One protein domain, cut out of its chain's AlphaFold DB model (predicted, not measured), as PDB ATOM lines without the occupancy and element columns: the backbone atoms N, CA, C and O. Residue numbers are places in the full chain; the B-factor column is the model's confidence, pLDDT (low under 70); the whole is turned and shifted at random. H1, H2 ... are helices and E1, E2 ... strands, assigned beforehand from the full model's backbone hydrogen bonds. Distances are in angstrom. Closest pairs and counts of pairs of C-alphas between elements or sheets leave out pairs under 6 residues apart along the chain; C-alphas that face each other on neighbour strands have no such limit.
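This is residues 128 to 180 and 200 to 330 of the 332 residues of an uncharacterized protein of viral metagenome (UniProt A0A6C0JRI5). Helix H2 runs through the middle of a body with two small two-stranded sheets, E3 with E7 and E4 with E5, packed on it, while H4 crosses H2 near its first turns and H3 folds back on H4. A third strand pair, E1 with E2, sits at one end beside the first turn of H3, and long loops, among them residues 141 to 162, run round the outside. The printed part has 184 residues with four named helices and seven named strands, in the order E1 E2 E3 H1 H2 E4 E5 E6 E7 H3 H4; under half of the residues are in named elements, and the class is mixed, helices and strands. The three sheets have two strands each and are antiparallel. The whole is compact, with a radius of gyration of the C-alphas of 16.1 A and a rounded outline of 45 by 40 by 35 A.

E1, residues 136 to 140, and E2, residues 163 to 167, are a hairpin of antiparallel strands, with N 139 and O 164 2.8 A apart, within hydrogen-bond range. Residues 165 to 166 of E2 also pair antiparallel with residues 289 to 290. E3, residues 204 to 208, is the antiparallel neighbour of E7, residues 282 to 286, with N 285 and O 205 within hydrogen-bond range at 2.7 A. H1, residues 217 to 222, and H2, residues 226 to 239, are close but not clearly touching; their closest C-alphas, those of Leu 219 and Tyr 229, are 7.2 A apart. The closest C-alphas of H2 and E7, those of Met 236 and Val 285, are 5.7 A apart. E4, residues 242 to 246, and E5, residues 255 to 259, are an antiparallel hairpin, with N 243 and O 258 within hydrogen-bond range at 2.8 A. The closest C-alphas of H2 and E4, those of Lys 234 and Leu 244, are 5.7 A apart. E5 and E7 are near each other, with 6 pairs of C-alphas within 10 A. E6, residues 266 to 268, pairs with no named strand, but pairs antiparallel with residues 271 to 272; it is apart from E5 and E7. The closest C-alphas of E2 and H3, residues 292 to 305, are those of Ile 163 and Lys 293, 6.8 A apart. H4, residues 313 to 322, is the hub and touches the three other helices. H3 and H4 are a helical hairpin, opposite ways at a steep tilt of 43 degrees, closest at the C-alphas of Asp 299 and Thr 313, 6.1 A apart. H2 touches H4 with residues 228 to 232 alone, at a steep tilt of 68 degrees, only just short of about perpendicular; the C-alphas of Phe 232 and Phe 314 are closest, at 6.1 A. H1 touches H4 at Leu 222 and Ala 317, whose C-alphas are closest, 5.1 A apart. In H1, H2, H3 and H4 every O i to N i+4 pair is within hydrogen-bond range.

E1 begins at C-alpha 136, at (139.888, 119.139, 117.314). H2 and H3, 14 residues each, both measure 20.1 A from first to last C-alpha, and H4 measures 14.5 A. H2 begins at C-alpha 226, at (167.866, 120.065, 127.242). E2 is 13.4 A long and E5 13.0 A. H4 ends at C-alpha 322, at (152.629, 118.003, 115.163).

The two C-alphas farthest apart, those of Asn 170 and Val 249, are 49.0 A apart. Residues 181 to 199 are not printed, and C-alphas 180 and 200 are 12.9 A apart across this cut, which lies in the link from E2 to E3. The links E1 to E2 and E6 to E7 are long. The mean pLDDT of the printed part is 72.2, and 74 residues are under 70, among them residues 140 to 162, 168 to 180 and 207 to 220.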
ATOM      1  N   ASP A 128     142.167 126.760 130.398       77.12
ATOM      2  CA  ASP A 128     142.796 126.254 129.167       77.12
ATOM      3  C   ASP A 128     143.209 124.772 129.244       77.12
ATOM      4  O   ASP A 128     143.331 124.114 128.213       77.12
ATOM      5  N   ALA A 129     143.376 124.215 130.445       81.69
ATOM      6  CA  ALA A 129     143.775 122.824 130.647       81.69
ATOM      7  C   ALA A 129     142.811 121.799 130.030       81.69
ATOM      8  O   ALA A 129     143.212 120.680 129.733       81.69
ATOM      9  N   ASN A 130     141.544 122.161 129.832       82.19
ATOM     10  CA  ASN A 130     140.531 121.258 129.280       82.19
ATOM     11  C   ASN A 130     140.282 121.466 127.777       82.19
ATOM     12  O   ASN A 130     139.391 120.824 127.222       82.19
ATOM     13  N   TYR A 131     141.016 122.370 127.126       85.69
ATOM     14  CA  TYR A 131     140.782 122.723 125.730       85.69
ATOM     15  C   TYR A 131     141.707 121.939 124.809       85.69
ATOM     16  O   TYR A 131     142.923 121.928 124.995       85.69
ATOM     17  N   CYS A 132     141.114 121.300 123.806       88.12
ATOM     18  CA  CYS A 132     141.843 120.634 122.740       88.12
ATOM     19  C   CYS A 132     142.541 121.642 121.809       88.12
ATOM     20  O   CYS A 132     142.210 122.831 121.842       88.12
ATOM     21  N   PRO A 133     143.509 121.182 120.992       87.25
ATOM     22  CA  PRO A 133     144.062 121.978 119.900       87.25
ATOM     23  C   PRO A 133     142.972 122.501 118.961       87.25
ATOM     24  O   PRO A 133     141.851 121.984 118.924       87.25
ATOM     25  N   ASP A 134     143.298 123.527 118.183       83.62
ATOM     26  CA  ASP A 134     142.310 124.158 117.317       83.62
ATOM     27  C   ASP A 134     141.834 123.152 116.254       83.62
ATOM     28  O   ASP A 134     142.630 122.396 115.692       83.62
ATOM     29  N   TYR A 135     140.529 123.156 115.959       80.31
ATOM     30  CA  TYR A 135     139.872 122.231 115.015       80.31
ATOM     31  C   TYR A 135     139.817 120.759 115.463       80.31
ATOM     32  O   TYR A 135     139.578 119.878 114.640       80.31
ATOM     33  N   TRP A 136     140.040 120.478 116.748       83.88
ATOM     34  CA  TRP A 136     139.888 119.139 117.314       83.88
ATOM     35  C   TRP A 136     138.624 119.033 118.158       83.88
ATOM     36  O   TRP A 136     138.222 119.993 118.817       83.88
ATOM     37  N   ASP A 137     138.048 117.835 118.182       80.94
ATOM     38  CA  ASP A 137     136.887 117.531 119.005       80.94
ATOM     39  C   ASP A 137     137.306 116.887 120.330       80.94
ATOM     40  O   ASP A 137     138.240 116.078 120.413       80.94
ATOM     41  N   ASN A 138     136.570 117.246 121.383       78.88
ATOM     42  CA  ASN A 138     136.738 116.683 122.713       78.88
ATOM     43  C   ASN A 138     135.975 115.351 122.797       78.88
ATOM     44  O   ASN A 138     134.742 115.331 122.787       78.88
ATOM     45  N   GLU A 139     136.688 114.245 122.979       77.25
ATOM     46  CA  GLU A 139     136.117 112.975 123.422       77.25
ATOM     47  C   GLU A 139     136.158 112.945 124.960       77.25
ATOM     48  O   GLU A 139     137.200 112.715 125.583       77.25
ATOM     49  N   TYR A 140     135.010 113.222 125.586       68.44
ATOM     50  CA  TYR A 140     134.828 113.037 127.026       68.44
ATOM     51  C   TYR A 140     134.528 111.567 127.313       68.44
ATOM     52  O   TYR A 140     133.584 111.006 126.757       68.44
ATOM     53  N   GLY A 141     135.291 110.958 128.215       55.75
ATOM     54  CA  GLY A 141     135.055 109.589 128.658       55.75
ATOM     55  C   GLY A 141     135.311 109.436 130.150       55.75
ATOM     56  O   GLY A 141     136.237 110.042 130.693       55.75
ATOM     57  N   GLU A 142     134.497 108.609 130.808       45.47
ATOM     58  CA  GLU A 142     134.784 108.055 132.132       45.47
ATOM     59  C   GLU A 142     136.067 107.219 132.039       45.47
ATOM     60  O   GLU A 142     136.046 106.035 131.719       45.47
ATOM     61  N   ALA A 143     137.207 107.881 132.233       46.88
ATOM     62  CA  ALA A 143     138.505 107.284 132.514       46.88
ATOM     63  C   ALA A 143     138.848 106.007 131.727       46.88
ATOM     64  O   ALA A 143     139.257 105.054 132.362       46.88
ATOM     65  N   LEU A 144     138.692 105.932 130.394       50.78
ATOM     66  CA  LEU A 144     139.155 104.768 129.606       50.78
ATOM     67  C   LEU A 144     138.820 103.398 130.258       50.78
ATOM     68  O   LEU A 144     139.589 102.444 130.123       50.78
ATOM     69  N   LYS A 145     137.694 103.301 130.987       43.00
ATOM     70  CA  LYS A 145     137.193 102.057 131.580       43.00
ATOM     71  C   LYS A 145     136.463 101.303 130.482       43.00
ATOM     72  O   LYS A 145     135.241 101.287 130.418       43.00
ATOM     73  N   GLU A 146     137.232 100.715 129.579       42.78
ATOM     74  CA  GLU A 146     136.723  99.642 128.734       42.78
ATOM     75  C   GLU A 146     137.020  98.319 129.432       42.78
ATOM     76  O   GLU A 146     138.158  98.087 129.831       42.78
ATOM     77  N   GLU A 147     135.970  97.515 129.614       38.03
ATOM     78  CA  GLU A 147     135.921  96.210 130.285       38.03
ATOM     79  C   GLU A 147     137.265  95.454 130.321       38.03
ATOM     80  O   GLU A 147     137.736  94.943 129.307       38.03
ATOM     81  N   GLY A 148     137.856  95.342 131.516       42.34
ATOM     82  CA  GLY A 148     139.123  94.641 131.754       42.34
ATOM     83  C   GLY A 148     140.166  95.557 132.395       42.34
ATOM     84  O   GLY A 148     140.397  96.670 131.943       42.34
ATOM     85  N   GLU A 149     140.757  95.105 133.496       42.62
ATOM     86  CA  GLU A 149     141.508  95.901 134.476       42.62
ATOM     87  C   GLU A 149     142.906  96.374 134.028       42.62
ATOM     88  O   GLU A 149     143.886  96.099 134.708       42.62
ATOM     89  N   ASP A 150     143.023  97.116 132.926       47.00
ATOM     90  CA  ASP A 150     144.291  97.749 132.537       47.00
ATOM     91  C   ASP A 150     144.092  99.227 132.185       47.00
ATOM     92  O   ASP A 150     143.564  99.592 131.128       47.00
ATOM     93  N   TYR A 151     144.543 100.100 133.087       51.84
ATOM     94  CA  TYR A 151     144.601 101.539 132.851       51.84
ATOM     95  C   TYR A 151     145.630 101.836 131.757       51.84
ATOM     96  O   TYR A 151     146.780 101.417 131.849       51.84
ATOM     97  N   LEU A 152     145.248 102.643 130.764       52.72
ATOM     98  CA  LEU A 152     146.096 103.055 129.631       52.72
ATOM     99  C   LEU A 152     147.392 103.794 130.028       52.72
ATOM    100  O   LEU A 152     148.216 104.075 129.163       52.72
ATOM    101  N   PHE A 153     147.568 104.118 131.313       57.97
ATOM    102  CA  PHE A 153     148.680 104.916 131.831       57.97
ATOM    103  C   PHE A 153     149.282 104.383 133.149       57.97
ATOM    104  O   PHE A 153     150.090 105.079 133.758       57.97
ATOM    105  N   GLY A 154     148.929 103.169 133.592       53.69
ATOM    106  CA  GLY A 154     149.344 102.625 134.899       53.69
ATOM    107  C   GLY A 154     148.571 103.220 136.091       53.69
ATOM    108  O   GLY A 154     147.514 103.821 135.903       53.69
ATOM    109  N   GLU A 155     149.079 103.047 137.323       50.06
ATOM    110  CA  GLU A 155     148.525 103.652 138.552       50.06
ATOM    111  C   GLU A 155     148.708 105.184 138.546       50.06
ATOM    112  O   GLU A 155     149.591 105.732 139.203       50.06
ATOM    113  N   ILE A 156     147.897 105.901 137.773       54.41
ATOM    114  CA  ILE A 156     147.825 107.367 137.798       54.41
ATOM    115  C   ILE A 156     146.390 107.768 138.136       54.41
ATOM    116  O   ILE A 156     145.437 107.101 137.734       54.41
ATOM    117  N   GLU A 157     146.235 108.855 138.897       56.12
ATOM    118  CA  GLU A 157     144.939 109.381 139.325       56.12
ATOM    119  C   GLU A 157     143.959 109.504 138.141       56.12
ATOM    120  O   GLU A 157     144.206 110.241 137.181       56.12
ATOM    121  N   GLU A 158     142.817 108.809 138.249       52.62
ATOM    122  CA  GLU A 158     141.789 108.581 137.209       52.62
ATOM    123  C   GLU A 158     141.303 109.858 136.479       52.62
ATOM    124  O   GLU A 158     140.693 109.792 135.411       52.62
ATOM    125  N   ASN A 159     141.583 111.043 137.024       59.44
ATOM    126  CA  ASN A 159     141.034 112.320 136.580       59.44
ATOM    127  C   ASN A 159     141.924 113.111 135.614       59.44
ATOM    128  O   ASN A 159     141.459 114.133 135.102       59.44
ATOM    129  N   GLN A 160     143.178 112.717 135.378       63.78
ATOM    130  CA  GLN A 160     144.119 113.519 134.574       63.78
ATOM    131  C   GLN A 160     143.992 113.279 133.057       63.78
ATOM    132  O   GLN A 160     144.307 114.166 132.264       63.78
ATOM    133  N   PHE A 161     143.438 112.130 132.656       65.31
ATOM    134  CA  PHE A 161     143.246 111.709 131.257       65.31
ATOM    135  C   PHE A 161     141.771 111.680 130.823       65.31
ATOM    136  O   PHE A 161     141.414 111.053 129.830       65.31
ATOM    137  N   ASN A 162     140.895 112.356 131.568       68.50
ATOM    138  CA  ASN A 162     139.443 112.351 131.351       68.50
ATOM    139  C   ASN A 162     138.988 113.060 130.058       68.50
ATOM    140  O   ASN A 162     137.815 112.982 129.691       68.50
ATOM    141  N   ILE A 163     139.895 113.779 129.396       74.88
ATOM    142  CA  ILE A 163     139.664 114.436 128.113       74.88
ATOM    143  C   ILE A 163     140.716 113.918 127.147       74.88
ATOM    144  O   ILE A 163     141.917 114.099 127.365       74.88
ATOM    145  N   LYS A 164     140.247 113.290 126.075       82.12
ATOM    146  CA  LYS A 164     141.059 112.922 124.925       82.12
ATOM    147  C   LYS A 164     140.604 113.778 123.756       82.12
ATOM    148  O   LYS A 164     139.414 113.895 123.495       82.12
ATOM    149  N   CYS A 165     141.547 114.375 123.055       82.88
ATOM    150  CA  CYS A 165     141.258 115.125 121.846       82.88
ATOM    151  C   CYS A 165     141.553 114.248 120.639       82.88
ATOM    152  O   CYS A 165     142.570 113.545 120.638       82.88
ATOM    153  N   LYS A 166     140.708 114.326 119.614       79.75
ATOM    154  CA  LYS A 166     140.948 113.694 118.316       79.75
ATOM    155  C   LYS A 166     140.645 114.687 117.197       79.75
ATOM    156  O   LYS A 166     139.775 115.544 117.334       79.75
ATOM    157  N   ILE A 167     141.369 114.566 116.090       73.50
ATOM    158  CA  ILE A 167     141.087 115.321 114.865       73.50
ATOM    159  C   ILE A 167     139.702 114.932 114.343       73.50
ATOM    160  O   ILE A 167     139.428 113.744 114.156       73.50
ATOM    161  N   ASP A 168     138.856 115.925 114.070       67.38
ATOM    162  CA  ASP A 168     137.610 115.708 113.336       67.38
ATOM    163  C   ASP A 168     137.931 115.446 111.856       67.38
ATOM    164  O   ASP A 168     138.494 116.294 111.152       67.38
ATOM    165  N   ASP A 169     137.548 114.258 111.381       64.50
ATOM    166  CA  ASP A 169     137.742 113.790 110.005       64.50
ATOM    167  C   ASP A 169     137.088 114.721 108.954       64.50
ATOM    168  O   ASP A 169     137.464 114.686 107.769       64.50
ATOM    169  N   ASN A 170     136.143 115.573 109.379       60.84
ATOM    170  CA  ASN A 170     135.398 116.520 108.547       60.84
ATOM    171  C   ASN A 170     135.994 117.937 108.488       60.84
ATOM    172  O   ASN A 170     135.445 118.800 107.793       60.84
ATOM    173  N   THR A 171     137.107 118.207 109.170       60.53
ATOM    174  CA  THR A 171     137.717 119.546 109.175       60.53
ATOM    175  C   THR A 171     138.547 119.834 107.921       60.53
ATOM    176  O   THR A 171     139.114 118.952 107.273       60.53
ATOM    177  N   VAL A 172     138.621 121.124 107.565       57.03
ATOM    178  CA  VAL A 172     139.458 121.636 106.458       57.03
ATOM    179  C   VAL A 172     140.945 121.622 106.839       57.03
ATOM    180  O   VAL A 172     141.809 121.577 105.963       57.03
ATOM    181  N   TYR A 173     141.246 121.640 108.140       54.44
ATOM    182  CA  TYR A 173     142.606 121.605 108.658       54.44
ATOM    183  C   TYR A 173     143.087 120.157 108.777       54.44
ATOM    184  O   TYR A 173     142.854 119.475 109.767       54.44
ATOM    185  N   ARG A 174     143.777 119.682 107.740       56.38
ATOM    186  CA  ARG A 174     144.579 118.459 107.814       56.38
ATOM    187  C   ARG A 174     146.034 118.894 107.881       56.38
ATOM    188  O   ARG A 174     146.526 119.381 106.860       56.38
ATOM    189  N   PRO A 175     146.716 118.780 109.032       52.44
ATOM    190  CA  PRO A 175     148.128 119.126 109.096       52.44
ATOM    191  C   PRO A 175     148.869 118.307 108.035       52.44
ATOM    192  O   PRO A 175     148.674 117.094 107.908       52.44
ATOM    193  N   LEU A 176     149.677 118.997 107.228       47.44
ATOM    194  CA  LEU A 176     150.378 118.430 106.071       47.44
ATOM    195  C   LEU A 176     151.216 117.201 106.466       47.44
ATOM    196  O   LEU A 176     151.375 116.284 105.662       47.44
ATOM    197  N   ASN A 177     151.642 117.132 107.729       45.47
ATOM    198  CA  ASN A 177     152.481 116.071 108.276       45.47
ATOM    199  C   ASN A 177     151.734 114.818 108.769       45.47
ATOM    200  O   ASN A 177     152.389 113.817 109.019       45.47
ATOM    201  N   ILE A 178     150.394 114.812 108.862       50.22
ATOM    202  CA  ILE A 178     149.634 113.597 109.255       50.22
ATOM    203  C   ILE A 178     149.437 112.630 108.071       50.22
ATOM    204  O   ILE A 178     148.961 111.510 108.231       50.22
ATOM    205  N   ARG A 179     149.820 113.042 106.855       41.78
ATOM    206  CA  ARG A 179     149.919 112.152 105.680       41.78
ATOM    207  C   ARG A 179     151.207 112.290 104.875       41.78
ATOM    208  O   ARG A 179     151.443 111.475 103.989       41.78
ATOM    209  N   ALA A 180     152.033 113.293 105.145       34.69
ATOM    210  CA  ALA A 180     153.351 113.407 104.545       34.69
ATOM    211  C   ALA A 180     154.383 113.398 105.666       34.69
ATOM    212  O   ALA A 180     154.687 114.434 106.249       34.69
ATOM    213  N   ASN A 200     147.552 103.683 111.370       44.28
ATOM    214  CA  ASN A 200     147.906 104.684 112.396       44.28
ATOM    215  C   ASN A 200     149.398 105.075 112.450       44.28
ATOM    216  O   ASN A 200     149.809 105.742 113.391       44.28
ATOM    217  N   LEU A 201     150.223 104.665 111.480       51.12
ATOM    218  CA  LEU A 201     151.655 105.013 111.469       51.12
ATOM    219  C   LEU A 201     151.942 106.399 110.871       51.12
ATOM    220  O   LEU A 201     152.950 107.008 111.215       51.12
ATOM    221  N   ASP A 202     151.036 106.928 110.042       52.53
ATOM    222  CA  ASP A 202     151.213 108.221 109.362       52.53
ATOM    223  C   ASP A 202     151.117 109.432 110.314       52.53
ATOM    224  O   ASP A 202     151.478 110.545 109.941       52.53
ATOM    225  N   SER A 203     150.650 109.226 111.551       57.00
ATOM    226  CA  SER A 203     150.484 110.261 112.577       57.00
ATOM    227  C   SER A 203     151.529 110.201 113.696       57.00
ATOM    228  O   SER A 203     151.403 110.941 114.673       57.00
ATOM    229  N   ILE A 204     152.544 109.334 113.589       65.56
ATOM    230  CA  ILE A 204     153.579 109.178 114.616       65.56
ATOM    231  C   ILE A 204     154.827 109.967 114.215       65.56
ATOM    232  O   ILE A 204     155.489 109.652 113.226       65.56
ATOM    233  N   TYR A 205     155.183 110.967 115.018       69.50
ATOM    234  CA  TYR A 205     156.482 111.628 114.941       69.50
ATOM    235  C   TYR A 205     157.451 110.972 115.923       69.50
ATOM    236  O   TYR A 205     157.117 110.759 117.084       69.50
ATOM    237  N   ASN A 206     158.666 110.662 115.479       72.50
ATOM    238  CA  ASN A 206     159.658 109.998 116.318       72.50
ATOM    239  C   ASN A 206     160.673 111.016 116.836       72.50
ATOM    240  O   ASN A 206     161.475 111.525 116.058       72.50
ATOM    241  N   LEU A 207     160.648 111.282 118.142       67.75
ATOM    242  CA  LEU A 207     161.656 112.104 118.814       67.75
ATOM    243  C   LEU A 207     162.928 111.286 119.014       67.75
ATOM    244  O   LEU A 207     162.870 110.198 119.593       67.75
ATOM    245  N   ASP A 208     164.072 111.820 118.589       66.56
ATOM    246  CA  ASP A 208     165.364 111.173 118.820       66.56
ATOM    247  C   ASP A 208     165.705 111.181 120.321       66.56
ATOM    248  O   ASP A 208     165.554 112.194 121.031       66.56
ATOM    249  N   THR A 209     166.140 110.033 120.837       58.56
ATOM    250  CA  THR A 209     166.564 109.915 122.227       58.56
ATOM    251  C   THR A 209     168.038 110.226 122.430       58.56
ATOM    252  O   THR A 209     168.404 110.480 123.577       58.56
ATOM    253  N   ASP A 210     168.857 110.259 121.378       58.19
ATOM    254  CA  ASP A 210     170.279 110.600 121.453       58.19
ATOM    255  C   ASP A 210     170.457 112.132 121.401       58.19
ATOM    256  O   ASP A 210     170.417 112.740 120.322       58.19
ATOM    257  N   PRO A 211     170.687 112.807 122.546       50.34
ATOM    258  CA  PRO A 211     170.859 114.249 122.551       50.34
ATOM    259  C   PRO A 211     172.146 114.667 121.834       50.34
ATOM    260  O   PRO A 211     172.348 115.857 121.665       50.34
ATOM    261  N   SER A 212     173.044 113.763 121.423       52.34
ATOM    262  CA  SER A 212     174.313 114.117 120.775       52.34
ATOM    263  C   SER A 212     174.240 114.250 119.246       52.34
ATOM    264  O   SER A 212     175.105 114.915 118.673       52.34
ATOM    265  N   LYS A 213     173.210 113.696 118.583       53.41
ATOM    266  CA  LYS A 213     173.127 113.634 117.105       53.41
ATOM    267  C   LYS A 213     172.217 114.681 116.447       53.41
ATOM    268  O   LYS A 213     172.454 115.019 115.292       53.41
ATOM    269  N   SER A 214     171.261 115.260 117.183       52.31
ATOM    270  CA  SER A 214     170.288 116.271 116.700       52.31
ATOM    271  C   SER A 214     170.152 117.446 117.695       52.31
ATOM    272  O   SER A 214     169.072 117.883 118.081       52.31
ATOM    273  N   LYS A 215     171.285 117.928 118.227       55.91
ATOM    274  CA  LYS A 215     171.308 118.651 119.516       55.91
ATOM    275  C   LYS A 215     170.825 120.106 119.498       55.91
ATOM    276  O   LYS A 215     170.493 120.631 120.548       55.91
ATOM    277  N   ASN A 216     170.802 120.786 118.356       56.81
ATOM    278  CA  ASN A 216     170.494 122.225 118.336       56.81
ATOM    279  C   ASN A 216     169.284 122.564 117.471       56.81
ATOM    280  O   ASN A 216     168.467 123.378 117.888       56.81
ATOM    281  N   ASP A 217     169.131 121.922 116.314       61.69
ATOM    282  CA  ASP A 217     168.070 122.285 115.373       61.69
ATOM    283  C   ASP A 217     166.690 121.807 115.845       61.69
ATOM    284  O   ASP A 217     165.715 122.547 115.732       61.69
ATOM    285  N   GLU A 218     166.593 120.622 116.456       66.19
ATOM    286  CA  GLU A 218     165.325 120.081 116.965       66.19
ATOM    287  C   GLU A 218     164.891 120.759 118.274       66.19
ATOM    288  O   GLU A 218     163.746 121.191 118.408       66.19
ATOM    289  N   LEU A 219     165.833 120.975 119.197       69.00
ATOM    290  CA  LEU A 219     165.622 121.762 120.417       69.00
ATOM    291  C   LEU A 219     165.199 123.207 120.098       69.00
ATOM    292  O   LEU A 219     164.226 123.703 120.670       69.00
ATOM    293  N   ALA A 220     165.856 123.861 119.132       67.50
ATOM    294  CA  ALA A 220     165.478 125.200 118.678       67.50
ATOM    295  C   ALA A 220     164.114 125.215 117.975       67.50
ATOM    296  O   ALA A 220     163.319 126.128 118.215       67.50
ATOM    297  N   LYS A 221     163.809 124.200 117.156       77.88
ATOM    298  CA  LYS A 221     162.508 124.062 116.485       77.88
ATOM    299  C   LYS A 221     161.373 123.949 117.500       77.88
ATOM    300  O   LYS A 221     160.369 124.642 117.362       77.88
ATOM    301  N   LEU A 222     161.545 123.142 118.545       81.31
ATOM    302  CA  LEU A 222     160.554 122.988 119.618       81.31
ATOM    303  C   LEU A 222     160.552 124.185 120.584       81.31
ATOM    304  O   LEU A 222     159.521 124.519 121.170       81.31
ATOM    305  N   GLY A 223     161.662 124.916 120.679       82.25
ATOM    306  CA  GLY A 223     161.854 126.001 121.641       82.25
ATOM    307  C   GLY A 223     162.035 125.490 123.070       82.25
ATOM    308  O   GLY A 223     161.605 126.163 124.006       82.25
ATOM    309  N   LEU A 224     162.631 124.304 123.215       85.69
ATOM    310  CA  LEU A 224     162.917 123.658 124.494       85.69
ATOM    311  C   LEU A 224     164.416 123.718 124.804       85.69
ATOM    312  O   LEU A 224     165.250 123.725 123.898       85.69
ATOM    313  N   ASN A 225     164.762 123.736 126.088       86.50
ATOM    314  CA  ASN A 225     166.113 123.438 126.563       86.50
ATOM    315  C   ASN A 225     166.316 121.920 126.771       86.50
ATOM    316  O   ASN A 225     165.387 121.129 126.613       86.50
ATOM    317  N   GLU A 226     167.534 121.493 127.116       81.81
ATOM    318  CA  GLU A 226     167.866 120.065 127.242       81.81
ATOM    319  C   GLU A 226     167.038 119.338 128.321       81.81
ATOM    320  O   GLU A 226     166.593 118.209 128.103       81.81
ATOM    321  N   GLU A 227     166.795 119.972 129.469       85.19
ATOM    322  CA  GLU A 227     166.008 119.380 130.557       85.19
ATOM    323  C   GLU A 227     164.514 119.341 130.210       85.19
ATOM    324  O   GLU A 227     163.862 118.307 130.382       85.19
ATOM    325  N   GLU A 228     163.992 120.426 129.629       88.81
ATOM    326  CA  GLU A 228     162.626 120.508 129.109       88.81
ATOM    327  C   GLU A 228     162.397 119.433 128.036       88.81
ATOM    328  O   GLU A 228     161.366 118.765 128.042       88.81
ATOM    329  N   TYR A 229     163.369 119.194 127.154       85.44
ATOM    330  CA  TYR A 229     163.299 118.144 126.137       85.44
ATOM    331  C   TYR A 229     163.316 116.738 126.749       85.44
ATOM    332  O   TYR A 229     162.517 115.880 126.366       85.44
ATOM    333  N   LYS A 230     164.167 116.490 127.754       85.31
ATOM    334  CA  LYS A 230     164.167 115.224 128.512       85.31
ATOM    335  C   LYS A 230     162.803 114.963 129.154       85.31
ATOM    336  O   LYS A 230     162.293 113.845 129.045       85.31
ATOM    337  N   LYS A 231     162.196 115.974 129.778       88.62
ATOM    338  CA  LYS A 231     160.854 115.881 130.370       88.62
ATOM    339  C   LYS A 231     159.778 115.690 129.299       88.62
ATOM    340  O   LYS A 231     158.958 114.788 129.440       88.62
ATOM    341  N   PHE A 232     159.828 116.444 128.203       89.38
ATOM    342  CA  PHE A 232     158.897 116.321 127.080       89.38
ATOM    343  C   PHE A 232     158.874 114.896 126.515       89.38
ATOM    344  O   PHE A 232     157.803 114.311 126.382       89.38
ATOM    345  N   ARG A 233     160.040 114.272 126.301       85.94
ATOM    346  CA  ARG A 233     160.131 112.863 125.876       85.94
ATOM    347  C   ARG A 233     159.465 111.902 126.863       85.94
ATOM    348  O   ARG A 233     158.758 110.996 126.438       85.94
ATOM    349  N   LYS A 234     159.640 112.108 128.173       88.00
ATOM    350  CA  LYS A 234     158.960 111.294 129.199       88.00
ATOM    351  C   LYS A 234     157.438 111.443 129.125       88.00
ATOM    352  O   LYS A 234     156.737 110.439 129.214       88.00
ATOM    353  N   ILE A 235     156.937 112.665 128.932       89.44
ATOM    354  CA  ILE A 235     155.498 112.937 128.776       89.44
ATOM    355  C   ILE A 235     154.970 112.223 127.524       89.44
ATOM    356  O   ILE A 235     153.972 111.512 127.608       89.44
ATOM    357  N   MET A 236     155.658 112.347 126.385       88.25
ATOM    358  CA  MET A 236     155.233 111.718 125.127       88.25
ATOM    359  C   MET A 236     155.238 110.186 125.214       88.25
ATOM    360  O   MET A 236     154.231 109.556 124.889       88.25
ATOM    361  N   ALA A 237     156.304 109.592 125.761       86.00
ATOM    362  CA  ALA A 237     156.378 108.151 126.008       86.00
ATOM    363  C   ALA A 237     155.203 107.669 126.873       86.00
ATOM    364  O   ALA A 237     154.520 106.713 126.502       86.00
ATOM    365  N   ARG A 238     154.892 108.386 127.964       85.75
ATOM    366  CA  ARG A 238     153.749 108.063 128.830       85.75
ATOM    367  C   ARG A 238     152.427 108.134 128.091       85.75
ATOM    368  O   ARG A 238     151.632 107.209 128.214       85.75
ATOM    369  N   THR A 239     152.204 109.177 127.289       83.12
ATOM    370  CA  THR A 239     150.969 109.281 126.496       83.12
ATOM    371  C   THR A 239     150.821 108.144 125.485       83.12
ATOM    372  O   THR A 239     149.694 107.793 125.153       83.12
ATOM    373  N   ALA A 240     151.927 107.536 125.045       82.81
ATOM    374  CA  ALA A 240     151.955 106.357 124.180       82.81
ATOM    375  C   ALA A 240     151.903 105.011 124.935       82.81
ATOM    376  O   ALA A 240     151.945 103.958 124.296       82.81
ATOM    377  N   GLY A 241     151.800 105.023 126.268       80.88
ATOM    378  CA  GLY A 241     151.742 103.817 127.100       80.88
ATOM    379  C   GLY A 241     153.104 103.213 127.460       80.88
ATOM    380  O   GLY A 241     153.204 102.017 127.745       80.88
ATOM    381  N   TYR A 242     154.162 104.025 127.459       83.94
ATOM    382  CA  TYR A 242     155.512 103.609 127.830       83.94
ATOM    383  C   TYR A 242     156.074 104.437 128.984       83.94
ATOM    384  O   TYR A 242     155.866 105.646 129.082       83.94
ATOM    385  N   ASN A 243     156.861 103.795 129.835       85.25
ATOM    386  CA  ASN A 243     157.746 104.459 130.776       85.25
ATOM    387  C   ASN A 243     159.136 104.558 130.152       85.25
ATOM    388  O   ASN A 243     159.704 103.556 129.725       85.25
ATOM    389  N   LEU A 244     159.683 105.772 130.097       82.31
ATOM    390  CA  LEU A 244     161.048 105.990 129.635       82.31
ATOM    391  C   LEU A 244     162.010 105.853 130.822       82.31
ATOM    392  O   LEU A 244     162.067 106.744 131.677       82.31
ATOM    393  N   VAL A 245     162.745 104.745 130.864       79.06
ATOM    394  CA  VAL A 245     163.737 104.423 131.895       79.06
ATOM    395  C   VAL A 245     165.129 104.744 131.352       79.06
ATOM    396  O   VAL A 245     165.475 104.379 130.231       79.06
ATOM    397  N   THR A 246     165.921 105.484 132.122       69.00
ATOM    398  CA  THR A 246     167.351 105.675 131.849       69.00
ATOM    399  C   THR A 246     168.101 104.439 132.307       69.00
ATOM    400  O   THR A 246     167.995 104.090 133.482       69.00
ATOM    401  N   ASP A 247     168.859 103.804 131.418       54.62
ATOM    402  CA  ASP A 247     169.737 102.714 131.825       54.62
ATOM    403  C   ASP A 247     170.958 103.322 132.538       54.62
ATOM    404  O   ASP A 247     171.779 104.000 131.924       54.62
ATOM    405  N   GLU A 248     171.047 103.168 133.862       48.28
ATOM    406  CA  GLU A 248     172.128 103.755 134.679       48.28
ATOM    407  C   GLU A 248     173.508 103.125 134.394       48.28
ATOM    408  O   GLU A 248     174.523 103.585 134.921       48.28
ATOM    409  N   VAL A 249     173.557 102.055 133.593       47.28
ATOM    410  CA  VAL A 249     174.728 101.182 133.454       47.28
ATOM    411  C   VAL A 249     175.727 101.664 132.396       47.28
ATOM    412  O   VAL A 249     176.914 101.364 132.527       47.28
ATOM    413  N   ASP A 250     175.315 102.476 131.419       42.34
ATOM    414  CA  ASP A 250     176.212 102.988 130.380       42.34
ATOM    415  C   ASP A 250     176.209 104.519 130.319       42.34
ATOM    416  O   ASP A 250     175.177 105.174 130.299       42.34
ATOM    417  N   ALA A 251     177.400 105.115 130.221       44.47
ATOM    418  CA  ALA A 251     177.601 106.561 130.056       44.47
ATOM    419  C   ALA A 251     177.122 107.115 128.691       44.47
ATOM    420  O   ALA A 251     177.412 108.261 128.342       44.47
ATOM    421  N   SER A 252     176.432 106.298 127.900       50.84
ATOM    422  CA  SER A 252     175.621 106.721 126.765       50.84
ATOM    423  C   SER A 252     174.198 106.943 127.257       50.84
ATOM    424  O   SER A 252     173.675 106.080 127.948       50.84
ATOM    425  N   ASP A 253     173.571 108.056 126.875       55.06
ATOM    426  CA  ASP A 253     172.146 108.380 127.066       55.06
ATOM    427  C   ASP A 253     171.210 107.343 126.375       55.06
ATOM    428  O   ASP A 253     170.383 107.674 125.525       55.06
ATOM    429  N   ASN A 254     171.360 106.058 126.697       59.97
ATOM    430  CA  ASN A 254     170.554 104.956 126.208       59.97
ATOM    431  C   ASN A 254     169.321 104.868 127.104       59.97
ATOM    432  O   ASN A 254     169.400 104.599 128.303       59.97
ATOM    433  N   PHE A 255     168.167 105.143 126.511       69.50
ATOM    434  CA  PHE A 255     166.880 105.035 127.179       69.50
ATOM    435  C   PHE A 255     166.185 103.756 126.731       69.50
ATOM    436  O   PHE A 255     166.164 103.444 125.538       69.50
ATOM    437  N   LEU A 256     165.574 103.062 127.682       75.69
ATOM    438  CA  LEU A 256     164.701 101.923 127.439       75.69
ATOM    439  C   LEU A 256     163.247 102.371 127.604       75.69
ATOM    440  O   LEU A 256     162.909 103.130 128.514       75.69
ATOM    441  N   MET A 257     162.382 101.924 126.695       80.75
ATOM    442  CA  MET A 257     160.938 102.113 126.812       80.75
ATOM    443  C   MET A 257     160.322 100.837 127.364       80.75
ATOM    444  O   MET A 257     160.260  99.819 126.679       80.75
ATOM    445  N   GLU A 258     159.838 100.904 128.596       83.44
ATOM    446  CA  GLU A 258     159.124  99.804 129.231       83.44
ATOM    447  C   GLU A 258     157.621  99.996 129.060       83.44
ATOM    448  O   GLU A 258     157.088 101.086 129.274       83.44
ATOM    449  N   LYS A 259     156.916  98.935 128.671       82.62
ATOM    450  CA  LYS A 259     155.454  98.954 128.548       82.62
ATOM    451  C   LYS A 259     154.845  99.211 129.920       82.62
ATOM    452  O   LYS A 259     155.114  98.462 130.856       82.62
ATOM    453  N   ASN A 260     154.022 100.250 130.036       77.31
ATOM    454  CA  ASN A 260     153.348 100.565 131.297       77.31
ATOM    455  C   ASN A 260     151.908 100.030 131.358       77.31
ATOM    456  O   ASN A 260     151.306 100.039 132.428       77.31
ATOM    457  N   ASN A 261     151.369  99.557 130.228       75.25
ATOM    458  CA  ASN A 261     150.055  98.934 130.126       75.25
ATOM    459  C   ASN A 261     149.945  98.037 128.878       75.25
ATOM    460  O   ASN A 261     150.777  98.101 127.971       75.25
ATOM    461  N   THR A 262     148.893  97.219 128.807       72.38
ATOM    462  CA  THR A 262     148.638  96.281 127.695       72.38
ATOM    463  C   THR A 262     148.162  96.948 126.402       72.38
ATOM    464  O   THR A 262     148.245  96.337 125.339       72.38
ATOM    465  N   LYS A 263     147.717  98.208 126.463       72.88
ATOM    466  CA  LYS A 263     147.289  99.044 125.327       72.88
ATOM    467  C   LYS A 263     148.377 100.035 124.879       72.88
ATOM    468  O   LYS A 263     148.069 100.993 124.164       72.88
ATOM    469  N   ALA A 264     149.629  99.833 125.299       78.88
ATOM    470  CA  ALA A 264     150.770 100.600 124.809       78.88
ATOM    471  C   ALA A 264     150.828 100.577 123.273       78.88
ATOM    472  O   ALA A 264     150.433  99.592 122.650       78.88
ATOM    473  N   LEU A 265     151.309 101.659 122.655       80.44
ATOM    474  CA  LEU A 265     151.293 101.825 121.199       80.44
ATOM    475  C   LEU A 265     151.937 100.621 120.495       80.44
ATOM    476  O   LEU A 265     153.100 100.302 120.739       80.44
ATOM    477  N   MET A 266     151.192  99.977 119.601       76.00
ATOM    478  CA  MET A 266     151.658  98.832 118.817       76.00
ATOM    479  C   MET A 266     151.970  99.265 117.382       76.00
ATOM    480  O   MET A 266     151.262 100.096 116.812       76.00
ATOM    481  N   PHE A 267     153.036  98.711 116.806       67.75
ATOM    482  CA  PHE A 267     153.404  98.895 115.399       67.75
ATOM    483  C   PHE A 267     152.614  97.943 114.487       67.75
ATOM    484  O   PHE A 267     152.215  98.322 113.388       67.75
ATOM    485  N   ASP A 268     152.372  96.720 114.965       66.19
ATOM    486  CA  ASP A 268     151.580  95.678 114.302       66.19
ATOM    487  C   ASP A 268     150.767  94.900 115.355       66.19
ATOM    488  O   ASP A 268     151.005  95.069 116.551       66.19
ATOM    489  N   ALA A 269     149.832  94.046 114.932       71.44
ATOM    490  CA  ALA A 269     148.877  93.332 115.789       71.44
ATOM    491  C   ALA A 269     149.511  92.616 116.997       71.44
ATOM    492  O   ALA A 269     148.864  92.518 118.034       71.44
ATOM    493  N   ASP A 270     150.772  92.185 116.878       73.88
ATOM    494  CA  ASP A 270     151.519  91.483 117.929       73.88
ATOM    495  C   ASP A 270     152.901  92.109 118.223       73.88
ATOM    496  O   ASP A 270     153.709  91.523 118.945       73.88
ATOM    497  N   ILE A 271     153.208  93.285 117.658       75.38
ATOM    498  CA  ILE A 271     154.519  93.939 117.805       75.38
ATOM    499  C   ILE A 271     154.330  95.304 118.454       75.38
ATOM    500  O   ILE A 271     153.793  96.233 117.847       75.38
ATOM    501  N   PHE A 272     154.814  95.440 119.686       78.38
ATOM    502  CA  PHE A 272     154.839  96.721 120.384       78.38
ATOM    503  C   PHE A 272     155.874  97.660 119.775       78.38
ATOM    504  O   PHE A 272     156.900  97.222 119.257       78.38
ATOM    505  N   TYR A 273     155.614  98.964 119.872       75.94
ATOM    506  CA  TYR A 273     156.540  99.984 119.396       75.94
ATOM    507  C   TYR A 273     157.936  99.822 120.024       75.94
ATOM    508  O   TYR A 273     158.907  99.894 119.290       75.94
ATOM    509  N   SER A 274     158.053  99.508 121.323       74.94
ATOM    510  CA  SER A 274     159.352  99.259 121.986       74.94
ATOM    511  C   SER A 274     160.136  98.062 121.443       74.94
ATOM    512  O   SER A 274     161.353  98.027 121.574       74.94
ATOM    513  N   ASP A 275     159.443  97.079 120.865       73.75
ATOM    514  CA  ASP A 275     160.017  95.780 120.496       73.75
ATOM    515  C   ASP A 275     160.462  95.763 119.014       73.75
ATOM    516  O   ASP A 275     160.944  94.752 118.498       73.75
ATOM    517  N   SER A 276     160.301  96.888 118.308       66.81
ATOM    518  CA  SER A 276     160.695  97.063 116.911       66.81
ATOM    519  C   SER A 276     162.173  97.449 116.803       66.81
ATOM    520  O   SER A 276     162.585  98.512 117.252       66.81
ATOM    521  N   GLY A 277     162.989  96.652 116.107       60.69
ATOM    522  CA  GLY A 277     164.421  96.954 115.906       60.69
ATOM    523  C   GLY A 277     164.729  98.246 115.120       60.69
ATOM    524  O   GLY A 277     165.891  98.569 114.911       60.69
ATOM    525  N   ASN A 278     163.709  98.981 114.656       57.97
ATOM    526  CA  ASN A 278     163.838 100.283 113.983       57.97
ATOM    527  C   ASN A 278     163.546 101.488 114.900       57.97
ATOM    528  O   ASN A 278     163.657 102.636 114.453       57.97
ATOM    529  N   THR A 279     163.137 101.249 116.147       59.22
ATOM    530  CA  THR A 279     162.772 102.287 117.125       59.22
ATOM    531  C   THR A 279     163.788 102.414 118.252       59.22
ATOM    532  O   THR A 279     163.534 103.162 119.199       59.22
ATOM    533  N   ASP A 280     164.925 101.716 118.146       62.50
ATOM    534  CA  ASP A 280     166.071 101.909 119.028       62.50
ATOM    535  C   ASP A 280     166.340 103.410 119.120       62.50
ATOM    536  O   ASP A 280     166.579 104.085 118.114       62.50
ATOM    537  N   HIS A 281     166.230 103.935 120.339       66.06
ATOM    538  CA  HIS A 281     166.454 105.340 120.652       66.06
ATOM    539  C   HIS A 281     165.426 106.338 120.086       66.06
ATOM    540  O   HIS A 281     165.779 107.480 119.792       66.06
ATOM    541  N   LYS A 282     164.149 105.963 119.928       76.12
ATOM    542  CA  LYS A 282     163.097 106.893 119.469       76.12
ATOM    543  C   LYS A 282     161.856 106.863 120.347       76.12
ATOM    544  O   LYS A 282     161.300 105.798 120.582       76.12
ATOM    545  N   VAL A 283     161.363 108.031 120.758       81.25
ATOM    546  CA  VAL A 283     160.091 108.168 121.490       81.25
ATOM    547  C   VAL A 283     158.965 108.527 120.517       81.25
ATOM    548  O   VAL A 283     159.105 109.515 119.790       81.25
ATOM    549  N   PRO A 284     157.842 107.785 120.507       82.00
ATOM    550  CA  PRO A 284     156.726 108.088 119.627       82.00
ATOM    551  C   PRO A 284     155.905 109.263 120.171       82.00
ATOM    552  O   PRO A 284     155.513 109.291 121.337       82.00
ATOM    553  N   VAL A 285     155.597 110.214 119.296       83.69
ATOM    554  CA  VAL A 285     154.660 111.318 119.519       83.69
ATOM    555  C   VAL A 285     153.455 111.090 118.628       83.69
ATOM    556  O   VAL A 285     153.571 111.089 117.406       83.69
ATOM    557  N   MET A 286     152.288 110.896 119.237       81.94
ATOM    558  CA  MET A 286     151.045 110.687 118.500       81.94
ATOM    559  C   MET A 286     150.415 112.039 118.163       81.94
ATOM    560  O   MET A 286     149.914 112.728 119.046       81.94
ATOM    561  N   CYS A 287     150.429 112.416 116.889       82.62
ATOM    562  CA  CYS A 287     149.857 113.674 116.403       82.62
ATOM    563  C   CYS A 287     148.367 113.579 116.040       82.62
ATOM    564  O   CYS A 287     147.778 114.565 115.612       82.62
ATOM    565  N   ASP A 288     147.748 112.406 116.204       76.06
ATOM    566  CA  ASP A 288     146.310 112.172 116.003       76.06
ATOM    567  C   ASP A 288     145.482 112.271 117.295       76.06
ATOM    568  O   ASP A 288     144.250 112.290 117.239       76.06
ATOM    569  N   ARG A 289     146.149 112.295 118.457       81.19
ATOM    570  CA  ARG A 289     145.521 112.327 119.779       81.19
ATOM    571  C   ARG A 289     146.364 113.106 120.783       81.19
ATOM    572  O   ARG A 289     147.583 112.976 120.804       81.19
ATOM    573  N   VAL A 290     145.710 113.838 121.680       86.94
ATOM    574  CA  VAL A 290     146.382 114.526 122.792       86.94
ATOM    575  C   VAL A 290     145.513 114.523 124.045       86.94
ATOM    576  O   VAL A 290     144.285 114.459 123.963       86.94
ATOM    577  N   TYR A 291     146.160 114.588 125.209       87.94
ATOM    578  CA  TYR A 291     145.524 114.628 126.526       87.94
ATOM    579  C   TYR A 291     145.798 115.995 127.174       87.94
ATOM    580  O   TYR A 291     146.801 116.156 127.877       87.94
ATOM    581  N   PRO A 292     144.955 117.012 126.915       88.81
ATOM    582  CA  PRO A 292     145.268 118.409 127.207       88.81
ATOM    583  C   PRO A 292     145.431 118.671 128.703       88.81
ATOM    584  O   PRO A 292     146.349 119.382 129.112       88.81
ATOM    585  N   LYS A 293     144.597 118.026 129.524       85.88
ATOM    586  CA  LYS A 293     144.616 118.191 130.976       85.88
ATOM    587  C   LYS A 293     145.877 117.609 131.595       85.88
ATOM    588  O   LYS A 293     146.513 118.284 132.398       85.88
ATOM    589  N   TYR A 294     146.261 116.402 131.185       87.62
ATOM    590  CA  TYR A 294     147.511 115.779 131.611       87.62
ATOM    591  C   TYR A 294     148.713 116.667 131.266       87.62
ATOM    592  O   TYR A 294     149.522 116.986 132.133       87.62
ATOM    593  N   MET A 295     148.780 117.167 130.030       90.12
ATOM    594  CA  MET A 295     149.865 118.062 129.624       90.12
ATOM    595  C   MET A 295     149.882 119.382 130.405       90.12
ATOM    596  O   MET A 295     150.954 119.861 130.760       90.12
ATOM    597  N   ALA A 296     148.716 119.958 130.709       90.06
ATOM    598  CA  ALA A 296     148.620 121.173 131.514       90.06
ATOM    599  C   ALA A 296     149.047 120.956 132.980       90.06
ATOM    600  O   ALA A 296     149.593 121.871 133.597       90.06
ATOM    601  N   ILE A 297     148.817 119.761 133.536       87.81
ATOM    602  CA  ILE A 297     149.319 119.372 134.863       87.81
ATOM    603  C   ILE A 297     150.846 119.290 134.833       87.81
ATOM    604  O   ILE A 297     151.496 119.921 135.661       87.81
ATOM    605  N   GLU A 298     151.417 118.607 133.842       90.31
ATOM    606  CA  GLU A 298     152.873 118.487 133.689       90.31
ATOM    607  C   GLU A 298     153.546 119.857 133.456       90.31
ATOM    608  O   GLU A 298     154.594 120.138 134.038       90.31
ATOM    609  N   ASP A 299     152.925 120.748 132.671       90.69
ATOM    610  CA  ASP A 299     153.359 122.146 132.511       90.69
ATOM    611  C   ASP A 299     153.359 122.899 133.851       90.69
ATOM    612  O   ASP A 299     154.293 123.644 134.166       90.69
ATOM    613  N   LEU A 300     152.306 122.721 134.653       88.88
ATOM    614  CA  LEU A 300     152.156 123.381 135.946       88.88
ATOM    615  C   LEU A 300     153.180 122.872 136.968       88.88
ATOM    616  O   LEU A 300     153.761 123.680 137.698       88.88
ATOM    617  N   GLU A 301     153.388 121.560 137.042       88.31
ATOM    618  CA  GLU A 301     154.385 120.931 137.914       88.31
ATOM    619  C   GLU A 301     155.790 121.412 137.569       88.31
ATOM    620  O   GLU A 301     156.503 121.910 138.444       88.31
ATOM    621  N   TRP A 302     156.139 121.397 136.280       88.25
ATOM    622  CA  TRP A 302     157.414 121.917 135.799       88.25
ATOM    623  C   TRP A 302     157.612 123.385 136.177       88.25
ATOM    624  O   TRP A 302     158.664 123.776 136.693       88.25
ATOM    625  N   ALA A 303     156.578 124.205 135.982       85.19
ATOM    626  CA  ALA A 303     156.609 125.617 136.329       85.19
ATOM    627  C   ALA A 303     156.764 125.882 137.833       85.19
ATOM    628  O   ALA A 303     157.345 126.904 138.225       85.19
ATOM    629  N   LYS A 304     156.230 125.006 138.689       82.69
ATOM    630  CA  LYS A 304     156.405 125.075 140.147       82.69
ATOM    631  C   LYS A 304     157.835 124.719 140.538       82.69
ATOM    632  O   LYS A 304     158.480 125.533 141.195       82.69
ATOM    633  N   GLU A 305     158.334 123.579 140.070       84.44
ATOM    634  CA  GLU A 305     159.677 123.071 140.370       84.44
ATOM    635  C   GLU A 305     160.773 124.061 139.935       84.44
ATOM    636  O   GLU A 305     161.655 124.415 140.717       84.44
ATOM    637  N   HIS A 306     160.650 124.614 138.727       81.69
ATOM    638  CA  HIS A 306     161.667 125.483 138.126       81.69
ATOM    639  C   HIS A 306     161.406 126.979 138.338       81.69
ATOM    640  O   HIS A 306     162.090 127.818 137.751       81.69
ATOM    641  N   LYS A 307     160.401 127.341 139.151       79.25
ATOM    642  CA  LYS A 307     160.012 128.738 139.431       79.25
ATOM    643  C   LYS A 307     159.861 129.587 138.156       79.25
ATOM    644  O   LYS A 307     160.260 130.749 138.119       79.25
ATOM    645  N   THR A 308     159.248 129.018 137.121       78.94
ATOM    646  CA  THR A 308     158.987 129.695 135.839       78.94
ATOM    647  C   THR A 308     157.505 130.039 135.679       78.94
ATOM    648  O   THR A 308     156.640 129.476 136.355       78.94
ATOM    649  N   ASP A 309     157.200 131.017 134.834       76.50
ATOM    650  CA  ASP A 309     155.843 131.444 134.474       76.50
ATOM    651  C   ASP A 309     155.343 130.827 133.157       76.50
ATOM    652  O   ASP A 309     154.187 131.030 132.774       76.50
ATOM    653  N   LYS A 310     156.187 130.033 132.490       82.62
ATOM    654  CA  LYS A 310     155.815 129.240 131.317       82.62
ATOM    655  C   LYS A 310     154.893 128.086 131.722       82.62
ATOM    656  O   LYS A 310     155.354 127.059 132.208       82.62
ATOM    657  N   LEU A 311     153.589 128.268 131.519       87.38
ATOM    658  CA  LEU A 311     152.537 127.292 131.851       87.38
ATOM    659  C   LEU A 311     152.055 126.479 130.638       87.38
ATOM    660  O   LEU A 311     150.996 125.863 130.695       87.38
ATOM    661  N   ASN A 312     152.776 126.532 129.524       90.31
ATOM    662  CA  ASN A 312     152.400 125.908 128.254       90.31
ATOM    663  C   ASN A 312     153.610 125.323 127.503       90.31
ATOM    664  O   ASN A 312     153.540 125.104 126.295       90.31
ATOM    665  N   THR A 313     154.733 125.111 128.192       91.69
ATOM    666  CA  THR A 313     156.009 124.678 127.606       91.69
ATOM    667  C   THR A 313     155.849 123.408 126.769       91.69
ATOM    668  O   THR A 313     156.220 123.380 125.594       91.69
ATOM    669  N   PHE A 314     155.257 122.363 127.342       93.44
ATOM    670  CA  PHE A 314     155.099 121.061 126.704       93.44
ATOM    671  C   PHE A 314     153.934 121.045 125.723       93.44
ATOM    672  O   PHE A 314     154.057 120.449 124.652       93.44
ATOM    673  N   ARG A 315     152.828 121.736 126.030       92.81
ATOM    674  CA  ARG A 315     151.708 121.896 125.085       92.81
ATOM    675  C   ARG A 315     152.147 122.597 123.800       92.81
ATOM    676  O   ARG A 315     151.809 122.140 122.709       92.81
ATOM    677  N   CYS A 316     152.988 123.626 123.902       92.19
ATOM    678  CA  CYS A 316     153.537 124.306 122.730       92.19
ATOM    679  C   CYS A 316     154.598 123.479 122.000       92.19
ATOM    680  O   CYS A 316     154.664 123.533 120.774       92.19
ATOM    681  N   ALA A 317     155.394 122.676 122.708       90.44
ATOM    682  CA  ALA A 317     156.292 121.729 122.052       90.44
ATOM    683  C   ALA A 317     155.521 120.676 121.241       90.44
ATOM    684  O   ALA A 317     155.894 120.395 120.102       90.44
ATOM    685  N   TYR A 318     154.414 120.150 121.772       90.19
ATOM    686  CA  TYR A 318     153.531 119.240 121.036       90.19
ATOM    687  C   TYR A 318     152.918 119.916 119.806       90.19
ATOM    688  O   TYR A 318     153.046 119.394 118.700       90.19
ATOM    689  N   SER A 319     152.343 121.110 119.983       88.50
ATOM    690  CA  SER A 319     151.789 121.934 118.899       88.50
ATOM    691  C   SER A 319     152.782 122.104 117.741       88.50
ATOM    692  O   SER A 319     152.442 121.838 116.590       88.50
ATOM    693  N   LYS A 320     154.048 122.420 118.040       87.62
ATOM    694  CA  LYS A 320     155.117 122.542 117.034       87.62
ATOM    695  C   LYS A 320     155.573 121.212 116.438       87.62
ATOM    696  O   LYS A 320     155.932 121.170 115.265       87.62
ATOM    697  N   THR A 321     155.603 120.144 117.237       84.00
ATOM    698  CA  THR A 321     155.991 118.801 116.767       84.00
ATOM    699  C   THR A 321     155.004 118.306 115.720       84.00
ATOM    700  O   THR A 321     155.401 117.802 114.672       84.00
ATOM    701  N   CYS A 322     153.715 118.501 115.992       81.69
ATOM    702  CA  CYS A 322     152.629 118.003 115.163       81.69
ATOM    703  C   CYS A 322     152.135 119.005 114.109       81.69
ATOM    704  O   CYS A 322     151.319 118.632 113.268       81.69
ATOM    705  N   ASP A 323     152.639 120.245 114.127       82.00
ATOM    706  CA  ASP A 323     152.212 121.348 113.251       82.00
ATOM    707  C   ASP A 323     150.709 121.676 113.396       82.00
ATOM    708  O   ASP A 323     149.945 121.778 112.429       82.00
ATOM    709  N   ILE A 324     150.264 121.783 114.653       83.25
ATOM    710  CA  ILE A 324     148.856 121.964 115.029       83.25
ATOM    711  C   ILE A 324     148.723 123.192 115.925       83.25
ATOM    712  O   ILE A 324     149.299 123.194 117.015       83.25
ATOM    713  N   PRO A 325     147.964 124.221 115.517       86.38
ATOM    714  CA  PRO A 325     147.761 125.403 116.338       86.38
ATOM    715  C   PRO A 325     146.967 125.060 117.602       86.38
ATOM    716  O   PRO A 325     146.083 124.199 117.596       86.38
ATOM    717  N   TRP A 326     147.301 125.726 118.705       89.94
ATOM    718  CA  TRP A 326     146.616 125.537 119.980       89.94
ATOM    719  C   TRP A 326     146.461 126.888 120.671       89.94
ATOM    720  O   TRP A 326     147.160 127.220 121.637       89.94
ATOM    721  N   THR A 327     145.525 127.678 120.145       87.44
ATOM    722  CA  THR A 327     145.331 129.080 120.527       87.44
ATOM    723  C   THR A 327     144.988 129.218 122.009       87.44
ATOM    724  O   THR A 327     145.534 130.085 122.690       87.44
ATOM    725  N   GLU A 328     144.145 128.329 122.545       86.06
ATOM    726  CA  GLU A 328     143.744 128.348 123.962       86.06
ATOM    727  C   GLU A 328     144.919 128.088 124.920       86.06
ATOM    728  O   GLU A 328     144.985 128.674 126.000       86.06
ATOM    729  N   ALA A 329     145.898 127.273 124.509       85.44
ATOM    730  CA  ALA A 329     147.143 127.078 125.254       85.44
ATOM    731  C   ALA A 329     148.174 128.198 124.999       85.44
ATOM    732  O   ALA A 329     149.242 128.201 125.613       85.44
ATOM    733  N   GLY A 330     147.882 129.155 124.114       86.81
ATOM    734  CA  GLY A 330     148.790 130.236 123.726       86.81
ATOM    735  C   GLY A 330     149.942 129.782 122.828       86.81
ATOM    736  O   GLY A 330     151.013 130.393 122.873       86.81
TER     737      GLY A 330